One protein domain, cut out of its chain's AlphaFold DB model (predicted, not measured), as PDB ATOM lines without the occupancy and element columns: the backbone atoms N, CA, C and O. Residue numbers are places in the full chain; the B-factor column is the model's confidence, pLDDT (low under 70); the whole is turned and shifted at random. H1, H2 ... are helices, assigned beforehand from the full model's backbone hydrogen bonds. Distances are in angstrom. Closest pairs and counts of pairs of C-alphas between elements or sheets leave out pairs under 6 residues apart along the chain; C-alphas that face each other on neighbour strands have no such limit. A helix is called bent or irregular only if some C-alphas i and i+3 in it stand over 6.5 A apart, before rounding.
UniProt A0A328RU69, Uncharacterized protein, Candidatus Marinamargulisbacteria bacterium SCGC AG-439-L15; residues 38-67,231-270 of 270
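What this domain is: This is residues 38 to 67 and 231 to 270 of the 270 residues of an uncharacterized protein of Candidatus Marinamargulisbacteria bacterium SCGC AG-439-L15 (UniProt A0A328RU69). Two long helices, H1 and H2, lie side by side and run opposite ways, making a slender rod. H2 is the longer and reaches past H1, and its residues 257 to 267 stick out with residues 268 to 270. The 70 printed residues hold two named helices, H1 then H2, and no named strand: all helix. The whole is extended, with a radius of gyration of the C-alphas of 18.2 A and spans of 66 by 17 by 14 A.

How they stand to each other: H1, residues 38 to 64, and H2, residues 235 to 267, touch, with 26 pairs of C-alphas within 8 A. The closest C-alphas are those of Phe 51 and Trp 242, 4.9 A apart. The two run opposite ways at a shallow tilt of 20 degrees. In H1 every O i to N i+4 pair is within hydrogen-bond range; in H2, 27 of 29 are.

Where its parts are: H1 begins at C-alpha 38, (63.430, 56.452, 555.532), and is 38.5 A long from first to last C-alpha. H2 is 48.0 A long and ends at C-alpha 267, (49.133, 58.305, 537.325). H2 is neither bent nor irregular, but only just: C-alphas 236 and 239 are 6.2 A apart.

The domain as a whole: The C-alphas of Val 67 and Arg 270, the two farthest apart, are 66.5 A from each other. Residues 68 to 230 are not printed, and C-alphas 67 and 231 are 9.5 A apart across this cut. Confidence is low, under 70, at residues 38 to 46, 233 to 235 and 268 to 270.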
ATOM      1  N   GLN A  38      62.686  56.954 554.369       57.00
ATOM      2  CA  GLN A  38      63.430  56.452 555.532       57.00
ATOM      3  C   GLN A  38      63.429  57.439 556.698       57.00
ATOM      4  O   GLN A  38      63.220  56.984 557.822       57.00
ATOM      5  N   PRO A  39      63.596  58.767 556.515       58.53
ATOM      6  CA  PRO A  39      63.582  59.679 557.652       58.53
ATOM      7  C   PRO A  39      62.239  59.676 558.373       58.53
ATOM      8  O   PRO A  39      62.219  59.677 559.598       58.53
ATOM      9  N   VAL A  40      61.123  59.616 557.639       57.50
ATOM     10  CA  VAL A  40      59.778  59.650 558.230       57.50
ATOM     11  C   VAL A  40      59.473  58.348 558.977       57.50
ATOM     12  O   VAL A  40      58.988  58.388 560.107       57.50
ATOM     13  N   MET A  41      59.813  57.192 558.397       58.09
ATOM     14  CA  MET A  41      59.657  55.896 559.072       58.09
ATOM     15  C   MET A  41      60.596  55.758 560.277       58.09
ATOM     16  O   MET A  41      60.193  55.246 561.322       58.09
ATOM     17  N   ARG A  42      61.826  56.272 560.169       62.31
ATOM     18  CA  ARG A  42      62.793  56.314 561.271       62.31
ATOM     19  C   ARG A  42      62.297  57.187 562.418       62.31
ATOM     20  O   ARG A  42      62.353  56.744 563.559       62.31
ATOM     21  N   LEU A  43      61.757  58.371 562.125       62.44
ATOM     22  CA  LEU A  43      61.182  59.268 563.132       62.44
ATOM     23  C   LEU A  43      60.057  58.577 563.915       62.44
ATOM     24  O   LEU A  43      60.053  58.630 565.143       62.44
ATOM     25  N   ALA A  44      59.162  57.849 563.236       62.19
ATOM     26  CA  ALA A  44      58.107  57.091 563.913       62.19
ATOM     27  C   ALA A  44      58.628  55.932 564.779       62.19
ATOM     28  O   ALA A  44      58.060  55.659 565.839       62.19
ATOM     29  N   GLY A  45      59.715  55.273 564.367       65.31
ATOM     30  CA  GLY A  45      60.412  54.297 565.207       65.31
ATOM     31  C   GLY A  45      61.047  54.940 566.445       65.31
ATOM     32  O   GLY A  45      60.917  54.423 567.556       65.31
ATOM     33  N   GLU A  46      61.680  56.100 566.273       68.94
ATOM     34  CA  GLU A  46      62.313  56.866 567.351       68.94
ATOM     35  C   GLU A  46      61.281  57.414 568.355       68.94
ATOM     36  O   GLU A  46      61.520  57.358 569.563       68.94
ATOM     37  N   SER A  47      60.103  57.866 567.903       71.44
ATOM     38  CA  SER A  47      59.047  58.350 568.807       71.44
ATOM     39  C   SER A  47      58.409  57.249 569.644       71.44
ATOM     40  O   SER A  47      58.101  57.488 570.812       71.44
ATOM     41  N   MET A  48      58.260  56.039 569.097       75.94
ATOM     42  CA  MET A  48      57.806  54.889 569.882       75.94
ATOM     43  C   MET A  48      58.824  54.537 570.976       75.94
ATOM     44  O   MET A  48      58.445  54.269 572.116       75.94
ATOM     45  N   GLY A  49      60.121  54.598 570.656       79.88
ATOM     46  CA  GLY A  49      61.194  54.445 571.642       79.88
ATOM     47  C   GLY A  49      61.085  55.462 572.781       79.88
ATOM     48  O   GLY A  49      61.102  55.077 573.949       79.88
ATOM     49  N   GLY A  50      60.877  56.737 572.441       78.94
ATOM     50  CA  GLY A  50      60.672  57.811 573.414       78.94
ATOM     51  C   GLY A  50      59.441  57.641 574.296       78.94
ATOM     52  O   GLY A  50      59.524  57.821 575.511       78.94
ATOM     53  N   PHE A  51      58.321  57.199 573.723       80.50
ATOM     54  CA  PHE A  51      57.132  56.852 574.497       80.50
ATOM     55  C   PHE A  51      57.408  55.736 575.510       80.50
ATOM     56  O   PHE A  51      57.059  55.876 576.683       80.50
ATOM     57  N   PHE A  52      58.070  54.651 575.099       82.44
ATOM     58  CA  PHE A  52      58.409  53.568 576.022       82.44
ATOM     59  C   PHE A  52      59.409  53.994 577.093       82.44
ATOM     60  O   PHE A  52      59.286  53.559 578.236       82.44
ATOM     61  N   ASP A  53      60.382  54.836 576.757       85.06
ATOM     62  CA  ASP A  53      61.324  55.377 577.732       85.06
ATOM     63  C   ASP A  53      60.602  56.271 578.761       85.06
ATOM     64  O   ASP A  53      60.804  56.110 579.970       85.06
ATOM     65  N   ALA A  54      59.682  57.136 578.320       81.25
ATOM     66  CA  ALA A  54      58.843  57.944 579.205       81.25
ATOM     67  C   ALA A  54      57.932  57.076 580.088       81.25
ATOM     68  O   ALA A  54      57.839  57.301 581.295       81.25
ATOM     69  N   MET A  55      57.306  56.044 579.516       82.56
ATOM     70  CA  MET A  55      56.453  55.105 580.247       82.56
ATOM     71  C   MET A  55      57.244  54.319 581.297       82.56
ATOM     72  O   MET A  55      56.800  54.209 582.438       82.56
ATOM     73  N   LYS A  56      58.434  53.816 580.950       82.94
ATOM     74  CA  LYS A  56      59.337  53.156 581.904       82.94
ATOM     75  C   LYS A  56      59.696  54.090 583.044       82.94
ATOM     76  O   LYS A  56      59.582  53.690 584.194       82.94
ATOM     77  N   SER A  57      60.061  55.328 582.724       81.44
ATOM     78  CA  SER A  57      60.441  56.331 583.719       81.44
ATOM     79  C   SER A  57      59.260  56.689 584.635       81.44
ATOM     80  O   SER A  57      59.437  56.845 585.835       81.44
ATOM     81  N   TYR A  58      58.030  56.713 584.110       83.62
ATOM     82  CA  TYR A  58      56.812  56.880 584.907       83.62
ATOM     83  C   TYR A  58      56.505  55.687 585.828       83.62
ATOM     84  O   TYR A  58      56.133  55.886 586.988       83.62
ATOM     85  N   ILE A  59      56.675  54.451 585.348       82.44
ATOM     86  CA  ILE A  59      56.518  53.240 586.175       82.44
ATOM     87  C   ILE A  59      57.555  53.247 587.302       82.44
ATOM     88  O   ILE A  59      57.207  53.046 588.463       82.44
ATOM     89  N   ILE A  60      58.807  53.540 586.953       79.62
ATOM     90  CA  ILE A  60      59.950  53.717 587.855       79.62
ATOM     91  C   ILE A  60      59.624  54.760 588.926       79.62
ATOM     92  O   ILE A  60      59.726  54.457 590.112       79.62
ATOM     93  N   TYR A  61      59.144  55.932 588.511       83.50
ATOM     94  CA  TYR A  61      58.705  57.006 589.396       83.50
ATOM     95  C   TYR A  61      57.615  56.549 590.370       83.50
ATOM     96  O   TYR A  61      57.733  56.754 591.577       83.50
ATOM     97  N   THR A  62      56.571  55.900 589.856       82.19
ATOM     98  CA  THR A  62      55.423  55.463 590.661       82.19
ATOM     99  C   THR A  62      55.835  54.395 591.674       82.19
ATOM    100  O   THR A  62      55.407  54.442 592.822       82.19
ATOM    101  N   ALA A  63      56.707  53.467 591.270       83.00
ATOM    102  CA  ALA A  63      57.245  52.438 592.151       83.00
ATOM    103  C   ALA A  63      58.168  53.019 593.236       83.00
ATOM    104  O   ALA A  63      58.151  52.544 594.367       83.00
ATOM    105  N   GLY A  64      58.955  54.049 592.909       82.12
ATOM    106  CA  GLY A  64      59.935  54.645 593.818       82.12
ATOM    107  C   GLY A  64      59.361  55.633 594.837       82.12
ATOM    108  O   GLY A  64      60.019  55.891 595.836       82.12
ATOM    109  N   GLN A  65      58.152  56.175 594.632       82.38
ATOM    110  CA  GLN A  65      57.572  57.272 595.436       82.38
ATOM    111  C   GLN A  65      57.549  57.051 596.956       82.38
ATOM    112  O   GLN A  65      57.502  58.021 597.709       82.38
ATOM    113  N   HIS A  66      57.541  55.798 597.400       81.50
ATOM    114  CA  HIS A  66      57.459  55.427 598.813       81.50
ATOM    115  C   HIS A  66      58.585  54.485 599.239       81.50
ATOM    116  O   HIS A  66      58.486  53.846 600.284       81.50
ATOM    117  N   VAL A  67      59.632  54.368 598.421       84.50
ATOM    118  CA  VAL A  67      60.795  53.531 598.710       84.50
ATOM    119  C   VAL A  67      61.873  54.426 599.324       84.50
ATOM    120  O   VAL A  67      62.420  55.278 598.623       84.50
ATOM    121  N   VAL A 231      61.955  61.229 594.234       81.31
ATOM    122  CA  VAL A 231      61.410  61.061 592.882       81.31
ATOM    123  C   VAL A 231      60.512  62.230 592.484       81.31
ATOM    124  O   VAL A 231      59.473  62.481 593.100       81.31
ATOM    125  N   THR A 232      60.884  62.944 591.420       74.06
ATOM    126  CA  THR A 232      60.150  64.132 590.957       74.06
ATOM    127  C   THR A 232      58.908  63.763 590.131       74.06
ATOM    128  O   THR A 232      58.965  62.916 589.244       74.06
ATOM    129  N   LYS A 233      57.785  64.478 590.333       69.56
ATOM    130  CA  LYS A 233      56.501  64.307 589.602       69.56
ATOM    131  C   LYS A 233      56.541  64.572 588.085       69.56
ATOM    132  O   LYS A 233      55.516  64.421 587.421       69.56
ATOM    133  N   GLY A 234      57.688  64.968 587.529       67.88
ATOM    134  CA  GLY A 234      57.820  65.398 586.131       67.88
ATOM    135  C   GLY A 234      57.383  64.343 585.107       67.88
ATOM    136  O   GLY A 234      56.867  64.691 584.047       67.88
ATOM    137  N   TYR A 235      57.488  63.055 585.445       69.62
ATOM    138  CA  TYR A 235      57.172  61.955 584.527       69.62
ATOM    139  C   TYR A 235      55.688  61.819 584.174       69.62
ATOM    140  O   TYR A 235      55.369  61.272 583.120       69.62
ATOM    141  N   ILE A 236      54.779  62.352 585.000       72.62
ATOM    142  CA  ILE A 236      53.330  62.293 584.738       72.62
ATOM    143  C   ILE A 236      52.975  63.043 583.444       72.62
ATOM    144  O   ILE A 236      52.104  62.603 582.699       72.62
ATOM    145  N   GLY A 237      53.663  64.156 583.161       76.25
ATOM    146  CA  GLY A 237      53.440  64.954 581.950       76.25
ATOM    147  C   GLY A 237      54.114  64.379 580.702       76.25
ATOM    148  O   GLY A 237      53.587  64.521 579.601       76.25
ATOM    149  N   LEU A 238      55.232  63.667 580.873       77.00
ATOM    150  CA  LEU A 238      56.013  63.136 579.754       77.00
ATOM    151  C   LEU A 238      55.267  62.026 579.005       77.00
ATOM    152  O   LEU A 238      55.263  62.004 577.780       77.00
ATOM    153  N   VAL A 239      54.598  61.108 579.706       81.12
ATOM    154  CA  VAL A 239      53.887  59.992 579.052       81.12
ATOM    155  C   VAL A 239      52.841  60.464 578.027       81.12
ATOM    156  O   VAL A 239      52.908  60.011 576.880       81.12
ATOM    157  N   PRO A 240      51.883  61.354 578.366       82.69
ATOM    158  CA  PRO A 240      50.922  61.852 577.388       82.69
ATOM    159  C   PRO A 240      51.579  62.706 576.299       82.69
ATOM    160  O   PRO A 240      51.159  62.615 575.149       82.69
ATOM    161  N   GLU A 241      52.619  63.484 576.610       81.50
ATOM    162  CA  GLU A 241      53.363  64.265 575.615       81.50
ATOM    163  C   GLU A 241      53.989  63.364 574.540       81.50
ATOM    164  O   GLU A 241      53.719  63.528 573.348       81.50
ATOM    165  N   TRP A 242      54.752  62.350 574.957       79.81
ATOM    166  CA  TRP A 242      55.395  61.406 574.046       79.81
ATOM    167  C   TRP A 242      54.385  60.541 573.292       79.81
ATOM    168  O   TRP A 242      54.565  60.286 572.100       79.81
ATOM    169  N   LYS A 243      53.287  60.141 573.946       82.44
ATOM    170  CA  LYS A 243      52.175  59.444 573.288       82.44
ATOM    171  C   LYS A 243      51.580  60.298 572.169       82.44
ATOM    172  O   LYS A 243      51.461  59.830 571.039       82.44
ATOM    173  N   ASN A 244      51.233  61.549 572.466       81.31
ATOM    174  CA  ASN A 244      50.630  62.465 571.499       81.31
ATOM    175  C   ASN A 244      51.595  62.779 570.345       81.31
ATOM    176  O   ASN A 244      51.172  62.859 569.189       81.31
ATOM    177  N   GLY A 245      52.891  62.919 570.638       77.12
ATOM    178  CA  GLY A 245      53.940  63.064 569.630       77.12
ATOM    179  C   GLY A 245      54.018  61.854 568.698       77.12
ATOM    180  O   GLY A 245      54.002  62.019 567.478       77.12
ATOM    181  N   HIS A 246      54.013  60.639 569.255       79.75
ATOM    182  CA  HIS A 246      53.989  59.406 568.470       79.75
ATOM    183  C   HIS A 246      52.724  59.298 567.603       79.75
ATOM    184  O   HIS A 246      52.817  59.094 566.392       79.75
ATOM    185  N   GLU A 247      51.539  59.516 568.182       80.81
ATOM    186  CA  GLU A 247      50.273  59.511 567.439       80.81
ATOM    187  C   GLU A 247      50.266  60.538 566.298       80.81
ATOM    188  O   GLU A 247      49.771  60.255 565.204       80.81
ATOM    189  N   SER A 248      50.840  61.723 566.523       79.25
ATOM    190  CA  SER A 248      50.971  62.759 565.495       79.25
ATOM    191  C   SER A 248      51.865  62.299 564.343       79.25
ATOM    192  O   SER A 248      51.504  62.476 563.181       79.25
ATOM    193  N   GLN A 249      52.987  61.635 564.633       78.12
ATOM    194  CA  GLN A 249      53.879  61.099 563.601       78.12
ATOM    195  C   GLN A 249      53.243  59.953 562.807       78.12
ATOM    196  O   GLN A 249      53.357  59.915 561.581       78.12
ATOM    197  N   VAL A 250      52.503  59.059 563.471       81.75
ATOM    198  CA  VAL A 250      51.738  58.003 562.791       81.75
ATOM    199  C   VAL A 250      50.708  58.611 561.838       81.75
ATOM    200  O   VAL A 250      50.594  58.164 560.695       81.75
ATOM    201  N   LYS A 251      49.995  59.664 562.258       81.50
ATOM    202  CA  LYS A 251      49.044  60.383 561.391       81.50
ATOM    203  C   LYS A 251      49.733  61.021 560.183       81.50
ATOM    204  O   LYS A 251      49.201  60.929 559.078       81.50
ATOM    205  N   VAL A 252      50.920  61.608 560.357       77.94
ATOM    206  CA  VAL A 252      51.725  62.153 559.245       77.94
ATOM    207  C   VAL A 252      52.096  61.053 558.245       77.94
ATOM    208  O   VAL A 252      51.914  61.241 557.043       77.94
ATOM    209  N   ILE A 253      52.525  59.877 558.715       75.50
ATOM    210  CA  ILE A 253      52.831  58.728 557.845       75.50
ATOM    211  C   ILE A 253      51.592  58.250 557.092       75.50
ATOM    212  O   ILE A 253      51.656  57.991 555.891       75.50
ATOM    213  N   GLN A 254      50.455  58.131 557.777       80.00
ATOM    214  CA  GLN A 254      49.199  57.723 557.148       80.00
ATOM    215  C   GLN A 254      48.765  58.716 556.065       80.00
ATOM    216  O   GLN A 254      48.374  58.295 554.976       80.00
ATOM    217  N   ALA A 255      48.873  60.020 556.335       78.06
ATOM    218  CA  ALA A 255      48.583  61.068 555.361       78.06
ATOM    219  C   ALA A 255      49.527  60.992 554.152       78.06
ATOM    220  O   ALA A 255      49.068  61.035 553.012       78.06
ATOM    221  N   TYR A 256      50.825  60.794 554.387       75.31
ATOM    222  CA  TYR A 256      51.814  60.633 553.323       75.31
ATOM    223  C   TYR A 256      51.523  59.407 552.448       75.31
ATOM    224  O   TYR A 256      51.438  59.520 551.226       75.31
ATOM    225  N   LYS A 257      51.261  58.248 553.070       75.62
ATOM    226  CA  LYS A 257      50.877  57.015 552.366       75.62
ATOM    227  C   LYS A 257      49.610  57.214 551.534       75.62
ATOM    228  O   LYS A 257      49.557  56.756 550.396       75.62
ATOM    229  N   LYS A 258      48.610  57.914 552.081       80.56
ATOM    230  CA  LYS A 258      47.363  58.236 551.376       80.56
ATOM    231  C   LYS A 258      47.616  59.130 550.158       80.56
ATOM    232  O   LYS A 258      47.078  58.856 549.089       80.56
ATOM    233  N   ASN A 259      48.451  60.158 550.298       78.44
ATOM    234  CA  ASN A 259      48.801  61.053 549.194       78.44
ATOM    235  C   ASN A 259      49.558  60.308 548.089       78.44
ATOM    236  O   ASN A 259      49.215  60.456 546.921       78.44
ATOM    237  N   MET A 260      50.515  59.445 548.447       74.19
ATOM    238  CA  MET A 260      51.193  58.577 547.480       74.19
ATOM    239  C   MET A 260      50.222  57.629 546.773       74.19
ATOM    240  O   MET A 260      50.284  57.505 545.555       74.19
ATOM    241  N   SER A 261      49.305  56.976 547.499       75.25
ATOM    242  CA  SER A 261      48.341  56.066 546.866       75.25
ATOM    243  C   SER A 261      47.401  56.791 545.903       75.25
ATOM    244  O   SER A 261      47.087  56.252 544.846       75.25
ATOM    245  N   LEU A 262      46.987  58.019 546.239       80.44
ATOM    246  CA  LEU A 262      46.179  58.855 545.350       80.44
ATOM    247  C   LEU A 262      46.974  59.305 544.121       80.44
ATOM    248  O   LEU A 262      46.447  59.254 543.016       80.44
ATOM    249  N   ALA A 263      48.238  59.699 544.293       76.44
ATOM    250  CA  ALA A 263      49.108  60.070 543.179       76.44
ATOM    251  C   ALA A 263      49.334  58.893 542.215       76.44
ATOM    252  O   ALA A 263      49.289  59.081 541.004       76.44
ATOM    253  N   ILE A 264      49.508  57.675 542.740       74.19
ATOM    254  CA  ILE A 264      49.619  56.454 541.927       74.19
ATOM    255  C   ILE A 264      48.312  56.185 541.168       74.19
ATOM    256  O   ILE A 264      48.361  55.955 539.966       74.19
ATOM    257  N   GLN A 265      47.149  56.277 541.826       77.62
ATOM    258  CA  GLN A 265      45.843  56.130 541.160       77.62
ATOM    259  C   GLN A 265      45.597  57.182 540.071       77.62
ATOM    260  O   GLN A 265      44.944  56.900 539.074       77.62
ATOM    261  N   GLN A 266      46.092  58.406 540.253       76.00
ATOM    262  CA  GLN A 266      45.994  59.451 539.232       76.00
ATOM    263  C   GLN A 266      46.967  59.224 538.069       76.00
ATOM    264  O   GLN A 266      46.662  59.609 536.941       76.00
ATOM    265  N   ALA A 267      48.126  58.618 538.334       71.19
ATOM    266  CA  ALA A 267      49.133  58.305 537.325       71.19
ATOM    267  C   ALA A 267      48.792  57.053 536.492       71.19
ATOM    268  O   ALA A 267      49.168  56.998 535.324       71.19
ATOM    269  N   ASP A 268      48.062  56.084 537.057       65.62
ATOM    270  CA  ASP A 268      47.521  54.918 536.345       65.62
ATOM    271  C   ASP A 268      45.980  54.899 536.435       65.62
ATOM    272  O   ASP A 268      45.420  54.311 537.360       65.62
ATOM    273  N   PRO A 269      45.270  55.576 535.510       56.09
ATOM    274  CA  PRO A 269      43.814  55.729 535.561       56.09
ATOM    275  C   PRO A 269      43.025  54.482 535.105       56.09
ATOM    276  O   PRO A 269      41.852  54.614 534.749       56.09
ATOM    277  N   ARG A 270      43.652  53.300 535.048       53.59
ATOM    278  CA  ARG A 270      43.011  52.041 534.630       53.59
ATOM    279  C   ARG A 270      42.383  51.265 535.783       53.59
ATOM    280  O   ARG A 270      42.988  51.199 536.872       53.59
TER     281      ARG A 270